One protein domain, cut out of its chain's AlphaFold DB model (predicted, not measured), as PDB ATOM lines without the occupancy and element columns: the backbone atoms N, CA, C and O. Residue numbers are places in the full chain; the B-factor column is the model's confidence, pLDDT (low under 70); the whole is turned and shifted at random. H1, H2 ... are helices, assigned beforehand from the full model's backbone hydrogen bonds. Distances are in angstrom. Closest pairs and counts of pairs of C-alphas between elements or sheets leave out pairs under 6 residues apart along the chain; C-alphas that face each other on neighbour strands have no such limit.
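This is residues 17 to 98 of the 156 residues of the protein "DUF1819 family protein" of Chlorobium sp. (UniProt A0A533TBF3). One helix, H1, stands in the middle between two helical hairpins, H2 with H3 on one side and H4 with H5 on the other. The end of H3 meets H5 about at a right angle, which joins the two hairpins past H1. The printed part has 82 residues, with five named helices in the order H1, H2, H3, H4, H5 and no named strand; its class is all helix. It is compact and rounded, with a radius of gyration of the C-alphas of 12.0 A and spans of 30 by 23 by 22 A.

Find C-alpha 17 at (13.720, 157.444, 60.361); from there H1 runs through residues 17 to 30, 20.2 A from first to last C-alpha. Next comes H2, residues 35 to 44, over 14.1 A. Look at C-alpha 53, at (8.006, 150.727, 77.526), where H3 begins; it covers residues 53 to 67 and 20.7 A. H4 is residues 72 to 80, over 12.3 A. H5, residues 83 to 97, runs 20.9 A and ends at C-alpha 97, at (26.047, 163.332, 68.200).

Start at the hub, H1, which touches the four other helices. It only just touches H2, with 3 pairs of C-alphas within 8 A and with its residues 23 to 27 alone; the closest C-alphas, of Leu 26 and Val 38, are 6.6 A apart. With residues 19 to 24 alone it touches H3, about perpendicular at 74 degrees, and the closest C-alphas are those of Ser 20 and Ile 63, 6.0 A apart. H1 touches H4 at a steep tilt of 57 degrees, opposite ways, closest at the C-alphas of Leu 21 and Ile 79, 6.0 A apart. H1 only just touches H5, with 3 pairs of C-alphas within 8 A; residue 17 alone of H1 takes part, and the closest C-alphas, of His 17 and Lys 87, are 7.1 A apart. Now look outward to H2 and H3, a hairpin at a steep tilt of 39 degrees, closest at the C-alphas of Arg 39 and Cys 60, 6.9 A apart. H4 and H5 form the other hairpin, at 37 degrees, only just steep, and the C-alphas of Leu 78 and Gln 86 are their closest, 4.8 A apart. H3 touches H5 with residues 65 to 67 alone, about perpendicular at 90 degrees, closest at the C-alphas of Arg 66 and Ala 93, 5.1 A apart. H2 is apart from H4 and from H5. In H1, H2, H3, H4 and H5 every O i to N i+4 pair is within hydrogen-bond range.

The two C-alphas farthest apart are those of Thr 52 and Ser 73, 33.1 A. The printed part has no cut and no long link. Look at residues 31 to 36, of which 35 and 36 belong to H2, for pLDDT under 70; the mean of the printed part is 89.6.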
ATOM      1  N   HIS A  17      14.249 156.427  61.269       95.31
ATOM      2  CA  HIS A  17      13.720 157.444  60.361       95.31
ATOM      3  C   HIS A  17      12.305 157.909  60.730       95.31
ATOM      4  O   HIS A  17      12.092 159.096  60.958       95.31
ATOM      5  N   GLN A  18      11.343 156.986  60.811       93.69
ATOM      6  CA  GLN A  18       9.941 157.327  61.087       93.69
ATOM      7  C   GLN A  18       9.780 157.922  62.488       93.69
ATOM      8  O   GLN A  18       9.128 158.945  62.673       93.69
ATOM      9  N   GLU A  19      10.443 157.323  63.469       94.38
ATOM     10  CA  GLU A  19      10.411 157.760  64.857       94.38
ATOM     11  C   GLU A  19      11.031 159.153  65.033       94.38
ATOM     12  O   GLU A  19      10.536 159.955  65.825       94.38
ATOM     13  N   SER A  20      12.080 159.469  64.268       95.00
ATOM     14  CA  SER A  20      12.698 160.796  64.251       95.00
ATOM     15  C   SER A  20      11.771 161.853  63.674       95.00
ATOM     16  O   SER A  20      11.719 162.946  64.227       95.00
ATOM     17  N   LEU A  21      10.998 161.536  62.631       94.69
ATOM     18  CA  LEU A  21       9.997 162.457  62.083       94.69
ATOM     19  C   LEU A  21       8.865 162.729  63.074       94.69
ATOM     20  O   LEU A  21       8.467 163.879  63.249       94.69
ATOM     21  N   ILE A  22       8.369 161.684  63.743       92.88
ATOM     22  CA  ILE A  22       7.345 161.814  64.788       92.88
ATOM     23  C   ILE A  22       7.854 162.739  65.895       92.88
ATOM     24  O   ILE A  22       7.185 163.703  66.258       92.88
ATOM     25  N   LEU A  23       9.057 162.475  66.407       91.12
ATOM     26  CA  LEU A  23       9.651 163.267  67.479       91.12
ATOM     27  C   LEU A  23       9.955 164.704  67.044       91.12
ATOM     28  O   LEU A  23       9.665 165.621  67.801       91.12
ATOM     29  N   ALA A  24      10.485 164.916  65.836       92.06
ATOM     30  CA  ALA A  24      10.764 166.252  65.310       92.06
ATOM     31  C   ALA A  24       9.491 167.105  65.212       92.06
ATOM     32  O   ALA A  24       9.495 168.242  65.675       92.06
ATOM     33  N   ARG A  25       8.381 166.545  64.705       91.06
ATOM     34  CA  ARG A  25       7.081 167.240  64.662       91.06
ATOM     35  C   ARG A  25       6.595 167.615  66.056       91.06
ATOM     36  O   ARG A  25       6.258 168.766  66.289       91.06
ATOM     37  N   LEU A  26       6.651 166.674  67.000       87.75
ATOM     38  CA  LEU A  26       6.267 166.941  68.389       87.75
ATOM     39  C   LEU A  26       7.099 168.056  69.030       87.75
ATOM     40  O   LEU A  26       6.562 168.819  69.828       87.75
ATOM     41  N   PHE A  27       8.392 168.147  68.702       84.81
ATOM     42  CA  PHE A  27       9.260 169.212  69.205       84.81
ATOM     43  C   PHE A  27       8.898 170.579  68.639       84.81
ATOM     44  O   PHE A  27       8.810 171.539  69.402       84.81
ATOM     45  N   VAL A  28       8.682 170.658  67.326       83.69
ATOM     46  CA  VAL A  28       8.322 171.916  66.661       83.69
ATOM     47  C   VAL A  28       6.940 172.390  67.112       83.69
ATOM     48  O   VAL A  28       6.798 173.547  67.494       83.69
ATOM     49  N   ASP A  29       5.952 171.494  67.183       80.69
ATOM     50  CA  ASP A  29       4.584 171.823  67.610       80.69
ATOM     51  C   ASP A  29       4.522 172.318  69.063       80.69
ATOM     52  O   ASP A  29       3.721 173.190  69.398       80.69
ATOM     53  N   ALA A  30       5.357 171.762  69.945       74.19
ATOM     54  CA  ALA A  30       5.416 172.183  71.341       74.19
ATOM     55  C   ALA A  30       6.122 173.537  71.527       74.19
ATOM     56  O   ALA A  30       5.961 174.148  72.583       74.19
ATOM     57  N   ASN A  31       6.921 173.975  70.540       68.94
ATOM     58  CA  ASN A  31       7.869 175.094  70.618       68.94
ATOM     59  C   ASN A  31       8.705 175.098  71.916       68.94
ATOM     60  O   ASN A  31       9.130 176.138  72.421       68.94
ATOM     61  N   ASP A  32       8.895 173.911  72.487       64.75
ATOM     62  CA  ASP A  32       9.490 173.702  73.790       64.75
ATOM     63  C   ASP A  32      10.220 172.361  73.758       64.75
ATOM     64  O   ASP A  32       9.639 171.290  73.562       64.75
ATOM     65  N   TRP A  33      11.534 172.429  73.955       64.00
ATOM     66  CA  TRP A  33      12.390 171.260  74.114       64.00
ATOM     67  C   TRP A  33      12.205 170.586  75.473       64.00
ATOM     68  O   TRP A  33      13.069 169.784  75.844       64.00
ATOM     69  N   ASP A  34      11.140 170.885  76.227       69.00
ATOM     70  CA  ASP A  34      10.795 170.188  77.457       69.00
ATOM     71  C   ASP A  34      10.628 168.688  77.182       69.00
ATOM     72  O   ASP A  34       9.571 168.142  76.843       69.00
ATOM     73  N   ARG A  35      11.767 168.001  77.313       67.06
ATOM     74  CA  ARG A  35      11.947 166.588  77.000       67.06
ATOM     75  C   ARG A  35      10.989 165.742  77.814       67.06
ATOM     76  O   ARG A  35      10.737 164.612  77.412       67.06
ATOM     77  N   VAL A  36      10.513 166.245  78.952       63.03
ATOM     78  CA  VAL A  36       9.551 165.556  79.807       63.03
ATOM     79  C   VAL A  36       8.223 165.421  79.067       63.03
ATOM     80  O   VAL A  36       7.795 164.297  78.827       63.03
ATOM     81  N   ARG A  37       7.659 166.517  78.550       72.62
ATOM     82  CA  ARG A  37       6.368 166.501  77.838       72.62
ATOM     83  C   ARG A  37       6.389 165.640  76.581       72.62
ATOM     84  O   ARG A  37       5.484 164.833  76.371       72.62
ATOM     85  N   VAL A  38       7.442 165.752  75.768       78.12
ATOM     86  CA  VAL A  38       7.575 164.925  74.555       78.12
ATOM     87  C   VAL A  38       7.720 163.445  74.914       78.12
ATOM     88  O   VAL A  38       7.084 162.594  74.296       78.12
ATOM     89  N   ARG A  39       8.509 163.111  75.945       81.62
ATOM     90  CA  ARG A  39       8.656 161.720  76.404       81.62
ATOM     91  C   ARG A  39       7.369 161.154  76.979       81.62
ATOM     92  O   ARG A  39       7.117 159.968  76.762       81.62
ATOM     93  N   ASP A  40       6.613 161.956  77.714       82.38
ATOM     94  CA  ASP A  40       5.357 161.536  78.326       82.38
ATOM     95  C   ASP A  40       4.327 161.247  77.241       82.38
ATOM     96  O   ASP A  40       3.770 160.152  77.218       82.38
ATOM     97  N   ARG A  41       4.190 162.144  76.256       82.19
ATOM     98  CA  ARG A  41       3.285 161.957  75.116       82.19
ATOM     99  C   ARG A  41       3.637 160.729  74.275       82.19
ATOM    100  O   ARG A  41       2.775 159.920  73.946       82.19
ATOM    101  N   VAL A  42       4.925 160.535  73.986       84.50
ATOM    102  CA  VAL A  42       5.418 159.351  73.261       84.50
ATOM    103  C   VAL A  42       5.079 158.047  73.989       84.50
ATOM    104  O   VAL A  42       4.811 157.034  73.341       84.50
ATOM    105  N   GLN A  43       5.093 158.057  75.324       84.56
ATOM    106  CA  GLN A  43       4.767 156.888  76.137       84.56
ATOM    107  C   GLN A  43       3.261 156.665  76.255       84.56
ATOM    108  O   GLN A  43       2.822 155.530  76.081       84.56
ATOM    109  N   SER A  44       2.481 157.714  76.529       83.62
ATOM    110  CA  SER A  44       1.030 157.613  76.709       83.62
ATOM    111  C   SER A  44       0.319 157.204  75.423       83.62
ATOM    112  O   SER A  44      -0.622 156.420  75.469       83.62
ATOM    113  N   GLU A  45       0.790 157.694  74.276       85.81
ATOM    114  CA  GLU A  45       0.190 157.428  72.964       85.81
ATOM    115  C   GLU A  45       0.898 156.286  72.201       85.81
ATOM    116  O   GLU A  45       0.514 155.957  71.083       85.81
ATOM    117  N   ASN A  46       1.938 155.664  72.782       85.44
ATOM    118  CA  ASN A  46       2.772 154.626  72.149       85.44
ATOM    119  C   ASN A  46       3.216 154.980  70.712       85.44
ATOM    120  O   ASN A  46       3.180 154.153  69.798       85.44
ATOM    121  N   LEU A  47       3.669 156.219  70.509       87.12
ATOM    122  CA  LEU A  47       3.936 156.759  69.170       87.12
ATOM    123  C   LEU A  47       5.071 156.042  68.430       87.12
ATOM    124  O   LEU A  47       5.096 156.023  67.206       87.12
ATOM    125  N   LEU A  48       5.997 155.416  69.166       89.00
ATOM    126  CA  LEU A  48       7.090 154.622  68.585       89.00
ATOM    127  C   LEU A  48       6.712 153.154  68.344       89.00
ATOM    128  O   LEU A  48       7.592 152.351  68.037       89.00
ATOM    129  N   GLN A  49       5.448 152.778  68.584       87.06
ATOM    130  CA  GLN A  49       4.902 151.431  68.379       87.06
ATOM    131  C   GLN A  49       5.792 150.311  68.950       87.06
ATOM    132  O   GLN A  49       5.930 149.218  68.398       87.06
ATOM    133  N   SER A  50       6.444 150.588  70.078       86.75
ATOM    134  CA  SER A  50       7.439 149.693  70.658       86.75
ATOM    135  C   SER A  50       6.765 148.626  71.515       86.75
ATOM    136  O   SER A  50       5.893 148.923  72.325       86.75
ATOM    137  N   ARG A  51       7.226 147.372  71.406       86.31
ATOM    138  CA  ARG A  51       6.655 146.230  72.152       86.31
ATOM    139  C   ARG A  51       6.769 146.360  73.675       86.31
ATOM    140  O   ARG A  51       6.032 145.696  74.392       86.31
ATOM    141  N   THR A  52       7.715 147.159  74.174       89.44
ATOM    142  CA  THR A  52       7.894 147.407  75.611       89.44
ATOM    143  C   THR A  52       8.191 148.877  75.893       89.44
ATOM    144  O   THR A  52       8.886 149.543  75.119       89.44
ATOM    145  N   LEU A  53       7.737 149.362  77.055       88.00
ATOM    146  CA  LEU A  53       8.006 150.727  77.526       88.00
ATOM    147  C   LEU A  53       9.508 151.007  77.659       88.00
ATOM    148  O   LEU A  53       9.967 152.089  77.303       88.00
ATOM    149  N   THR A  54      10.295 150.028  78.111       89.81
ATOM    150  CA  THR A  54      11.757 150.155  78.229       89.81
ATOM    151  C   THR A  54      12.415 150.408  76.872       89.81
ATOM    152  O   THR A  54      13.296 151.262  76.759       89.81
ATOM    153  N   THR A  55      11.965 149.709  75.826       88.44
ATOM    154  CA  THR A  55      12.475 149.908  74.461       88.44
ATOM    155  C   THR A  55      12.090 151.288  73.942       88.44
ATOM    156  O   THR A  55      12.962 152.015  73.470       88.44
ATOM    157  N   SER A  56      10.821 151.673  74.128       90.31
ATOM    158  CA  SER A  56      10.308 152.993  73.743       90.31
ATOM    159  C   SER A  56      11.115 154.123  74.390       90.31
ATOM    160  O   SER A  56      11.625 155.001  73.699       90.31
ATOM    161  N   LYS A  57      11.348 154.055  75.709       90.25
ATOM    162  CA  LYS A  57      12.140 155.048  76.457       90.25
ATOM    163  C   LYS A  57      13.573 155.167  75.939       90.25
ATOM    164  O   LYS A  57      14.097 156.281  75.838       90.25
ATOM    165  N   ARG A  58      14.207 154.037  75.608       90.75
ATOM    166  CA  ARG A  58      15.575 154.009  75.073       90.75
ATOM    167  C   ARG A  58      15.640 154.627  73.676       90.75
ATOM    168  O   ARG A  58      16.509 155.457  73.439       90.75
ATOM    169  N   PHE A  59      14.721 154.262  72.782       91.81
ATOM    170  CA  PHE A  59      14.656 154.821  71.427       91.81
ATOM    171  C   PHE A  59      14.349 156.310  71.457       91.81
ATOM    172  O   PHE A  59      15.086 157.093  70.871       91.81
ATOM    173  N   CYS A  60      13.342 156.711  72.230       91.56
ATOM    174  CA  CYS A  60      12.997 158.110  72.432       91.56
ATOM    175  C   CYS A  60      14.219 158.907  72.917       91.56
ATOM    176  O   CYS A  60      14.620 159.876  72.286       91.56
ATOM    177  N   SER A  61      14.907 158.454  73.970       90.75
ATOM    178  CA  SER A  61      16.095 159.157  74.478       90.75
ATOM    179  C   SER A  61      17.223 159.265  73.450       90.75
ATOM    180  O   SER A  61      17.850 160.320  73.344       90.75
ATOM    181  N   GLU A  62      17.464 158.199  72.686       93.25
ATOM    182  CA  GLU A  62      18.475 158.165  71.632       93.25
ATOM    183  C   GLU A  62      18.157 159.157  70.510       93.25
ATOM    184  O   GLU A  62      18.998 159.991  70.170       93.25
ATOM    185  N   ILE A  63      16.935 159.111  69.982       93.44
ATOM    186  CA  ILE A  63      16.486 159.960  68.876       93.44
ATOM    187  C   ILE A  63      16.507 161.427  69.288       93.44
ATOM    188  O   ILE A  63      17.112 162.245  68.600       93.44
ATOM    189  N   ILE A  64      15.953 161.754  70.460       91.88
ATOM    190  CA  ILE A  64      15.994 163.113  71.011       91.88
ATOM    191  C   ILE A  64      17.440 163.600  71.124       91.88
ATOM    192  O   ILE A  64      17.727 164.762  70.845       91.88
ATOM    193  N   SER A  65      18.375 162.726  71.515       92.75
ATOM    194  CA  SER A  65      19.783 163.107  71.649       92.75
ATOM    195  C   SER A  65      20.459 163.464  70.322       92.75
ATOM    196  O   SER A  65      21.415 164.236  70.352       92.75
ATOM    197  N   ARG A  66      19.962 162.930  69.199       94.38
ATOM    198  CA  ARG A  66      20.450 163.201  67.840       94.38
ATOM    199  C   ARG A  66      19.735 164.404  67.236       94.38
ATOM    200  O   ARG A  66      20.394 165.354  66.836       94.38
ATOM    201  N   VAL A  67      18.402 164.404  67.242       92.56
ATOM    202  CA  VAL A  67      17.572 165.455  66.627       92.56
ATOM    203  C   VAL A  67      17.839 166.827  67.254       92.56
ATOM    204  O   VAL A  67      17.907 167.812  66.536       92.56
ATOM    205  N   LYS A  68      18.135 166.900  68.559       91.69
ATOM    206  CA  LYS A  68      18.529 168.160  69.228       91.69
ATOM    207  C   LYS A  68      19.842 168.791  68.733       91.69
ATOM    208  O   LYS A  68      20.221 169.842  69.233       91.69
ATOM    209  N   THR A  69      20.610 168.089  67.893       94.25
ATOM    210  CA  THR A  69      21.855 168.608  67.291       94.25
ATOM    211  C   THR A  69      21.609 169.320  65.959       94.25
ATOM    212  O   THR A  69      22.557 169.820  65.354       94.25
ATOM    213  N   LEU A  70      20.358 169.321  65.494       94.50
ATOM    214  CA  LEU A  70      19.917 170.025  64.303       94.50
ATOM    215  C   LEU A  70      19.457 171.437  64.670       94.50
ATOM    216  O   LEU A  70      18.843 171.651  65.718       94.50
ATOM    217  N   GLU A  71      19.761 172.384  63.796       93.69
ATOM    218  CA  GLU A  71      19.254 173.751  63.852       93.69
ATOM    219  C   GLU A  71      17.791 173.809  63.395       93.69
ATOM    220  O   GLU A  71      17.279 172.873  62.780       93.69
ATOM    221  N   GLN A  72      17.102 174.922  63.660       91.31
ATOM    222  CA  GLN A  72      15.677 175.043  63.336       91.31
ATOM    223  C   GLN A  72      15.386 174.814  61.843       91.31
ATOM    224  O   GLN A  72      14.499 174.038  61.510       91.31
ATOM    225  N   SER A  73      16.182 175.398  60.942       94.44
ATOM    226  CA  SER A  73      16.019 175.199  59.494       94.44
ATOM    227  C   SER A  73      16.244 173.749  59.060       94.44
ATOM    228  O   SER A  73      15.626 173.269  58.111       94.44
ATOM    229  N   GLU A  74      17.124 173.029  59.755       96.25
ATOM    230  CA  GLU A  74      17.368 171.611  59.505       96.25
ATOM    231  C   GLU A  74      16.233 170.744  60.057       96.25
ATOM    232  O   GLU A  74      15.885 169.740  59.444       96.25
ATOM    233  N   LEU A  75      15.619 171.123  61.180       94.62
ATOM    234  CA  LEU A  75      14.415 170.461  61.692       94.62
ATOM    235  C   LEU A  75      13.235 170.643  60.739       94.62
ATOM    236  O   LEU A  75      12.531 169.674  60.461       94.62
ATOM    237  N   ASP A  76      13.064 171.838  60.180       94.25
ATOM    238  CA  ASP A  76      12.023 172.097  59.188       94.25
ATOM    239  C   ASP A  76      12.257 171.248  57.928       94.25
ATOM    240  O   ASP A  76      11.351 170.553  57.462       94.25
ATOM    241  N   LEU A  77      13.495 171.200  57.420       96.50
ATOM    242  CA  LEU A  77      13.842 170.342  56.284       96.50
ATOM    243  C   LEU A  77      13.690 168.846  56.616       96.50
ATOM    244  O   LEU A  77      13.273 168.066  55.761       96.50
ATOM    245  N   LEU A  78      13.950 168.427  57.857       96.75
ATOM    246  CA  LEU A  78      13.682 167.059  58.300       96.75
ATOM    247  C   LEU A  78      12.176 166.754  58.266       96.75
ATOM    248  O   LEU A  78      11.777 165.663  57.879       96.75
ATOM    249  N   ILE A  79      11.315 167.694  58.644       95.69
ATOM    250  CA  ILE A  79       9.867 167.463  58.710       95.69
ATOM    251  C   ILE A  79       9.217 167.499  57.320       95.69
ATOM    252  O   ILE A  79       8.333 166.680  57.040       95.69
ATOM    253  N   TYR A  80       9.634 168.436  56.465       96.50
ATOM    254  CA  TYR A  80       8.952 168.761  55.207       96.50
ATOM    255  C   TYR A  80       9.730 168.376  53.941       96.50
ATOM    256  O   TYR A  80       9.156 168.394  52.854       96.50
ATOM    257  N   GLY A  81      11.010 168.020  54.064       96.69
ATOM    258  CA  GLY A  81      11.850 167.611  52.941       96.69
ATOM    259  C   GLY A  81      11.511 166.227  52.388       96.69
ATOM    260  O   GLY A  81      10.722 165.459  52.946       96.69
ATOM    261  N   SER A  82      12.150 165.888  51.274       97.81
ATOM    262  CA  SER A  82      12.090 164.567  50.654       97.81
ATOM    263  C   SER A  82      12.698 163.486  51.551       97.81
ATOM    264  O   SER A  82      13.551 163.743  52.401       97.81
ATOM    265  N   MET A  83      12.339 162.223  51.305       96.38
ATOM    266  CA  MET A  83      12.899 161.085  52.048       96.38
ATOM    267  C   MET A  83      14.437 161.024  51.985       96.38
ATOM    268  O   MET A  83      15.089 160.519  52.899       96.38
ATOM    269  N   GLN A  84      15.035 161.508  50.896       97.31
ATOM    270  CA  GLN A  84      16.484 161.539  50.733       97.31
ATOM    271  C   GLN A  84      17.121 162.613  51.625       97.31
ATOM    272  O   GLN A  84      18.054 162.306  52.367       97.31
ATOM    273  N   GLU A  85      16.575 163.829  51.621       97.69
ATOM    274  CA  GLU A  85      17.018 164.928  52.492       97.69
ATOM    275  C   GLU A  85      16.867 164.561  53.970       97.69
ATOM    276  O   GLU A  85      17.794 164.751  54.756       97.69
ATOM    277  N   GLN A  86      15.750 163.927  54.333       97.88
ATOM    278  CA  GLN A  86      15.504 163.411  55.680       97.88
ATOM    279  C   GLN A  86      16.603 162.444  56.129       97.88
ATOM    280  O   GLN A  86      17.170 162.594  57.212       97.88
ATOM    281  N   LYS A  87      16.960 161.465  55.289       97.00
ATOM    282  CA  LYS A  87      18.039 160.513  55.596       97.00
ATOM    283  C   LYS A  87      19.392 161.206  55.746       97.00
ATOM    284  O   LYS A  87      20.141 160.850  56.655       97.00
ATOM    285  N   TYR A  88      19.697 162.187  54.899       97.12
ATOM    286  CA  TYR A  88      20.939 162.954  55.006       97.12
ATOM    287  C   TYR A  88      21.006 163.769  56.295       97.12
ATOM    288  O   TYR A  88      22.018 163.718  56.989       97.12
ATOM    289  N   LEU A  89      19.919 164.433  56.683       97.69
ATOM    290  CA  LEU A  89      19.859 165.169  57.944       97.69
ATOM    291  C   LEU A  89      19.990 164.260  59.162       97.69
ATOM    292  O   LEU A  89      20.721 164.584  60.097       97.69
ATOM    293  N   LEU A  90      19.348 163.090  59.150       97.56
ATOM    294  CA  LEU A  90      19.511 162.120  60.233       97.56
ATOM    295  C   LEU A  90      20.943 161.582  60.309       97.56
ATOM    296  O   LEU A  90      21.459 161.391  61.409       97.56
ATOM    297  N   TRP A  91      21.609 161.381  59.169       97.50
ATOM    298  CA  TRP A  91      23.025 161.013  59.141       97.50
ATOM    299  C   TRP A  91      23.919 162.116  59.724       97.50
ATOM    300  O   TRP A  91      24.784 161.834  60.556       97.50
ATOM    301  N   ILE A  92      23.662 163.378  59.368       97.25
ATOM    302  CA  ILE A  92      24.351 164.543  59.941       97.25
ATOM    303  C   ILE A  92      24.136 164.600  61.459       97.25
ATOM    304  O   ILE A  92      25.104 164.732  62.207       97.25
ATOM    305  N   ALA A  93      22.901 164.424  61.935       97.25
ATOM    306  CA  ALA A  93      22.577 164.402  63.361       97.25
ATOM    307  C   ALA A  93      23.326 163.288  64.116       97.25
ATOM    308  O   ALA A  93      23.798 163.487  65.239       97.25
ATOM    309  N   VAL A  94      23.473 162.109  63.501       97.25
ATOM    310  CA  VAL A  94      24.273 161.002  64.047       97.25
ATOM    311  C   VAL A  94      25.749 161.388  64.136       97.25
ATOM    312  O   VAL A  94      26.350 161.189  65.192       97.25
ATOM    313  N   CYS A  95      26.321 161.980  63.085       97.06
ATOM    314  CA  CYS A  95      27.718 162.422  63.078       97.06
ATOM    315  C   CYS A  95      27.975 163.509  64.134       97.06
ATOM    316  O   CYS A  95      28.925 163.405  64.908       97.06
ATOM    317  N   ARG A  96      27.082 164.502  64.254       96.69
ATOM    318  CA  ARG A  96      27.166 165.557  65.281       96.69
ATOM    319  C   ARG A  96      27.041 165.009  66.698       96.69
ATOM    320  O   ARG A  96      27.697 165.494  67.617       96.69
ATOM    321  N   ARG A  97      26.205 163.986  66.897       96.19
ATOM    322  CA  ARG A  97      26.047 163.332  68.200       96.19
ATOM    323  C   ARG A  97      27.243 162.449  68.563       96.19
ATOM    324  O   ARG A  97      27.598 162.370  69.741       96.19
ATOM    325  N   TYR A  98      27.830 161.768  67.583       96.56
ATOM    326  CA  TYR A  98      28.841 160.737  67.785       96.56
ATOM    327  C   TYR A  98      30.108 161.038  66.991       96.56
ATOM    328  O   TYR A  98      30.253 160.604  65.850       96.56
TER     329      TYR A  98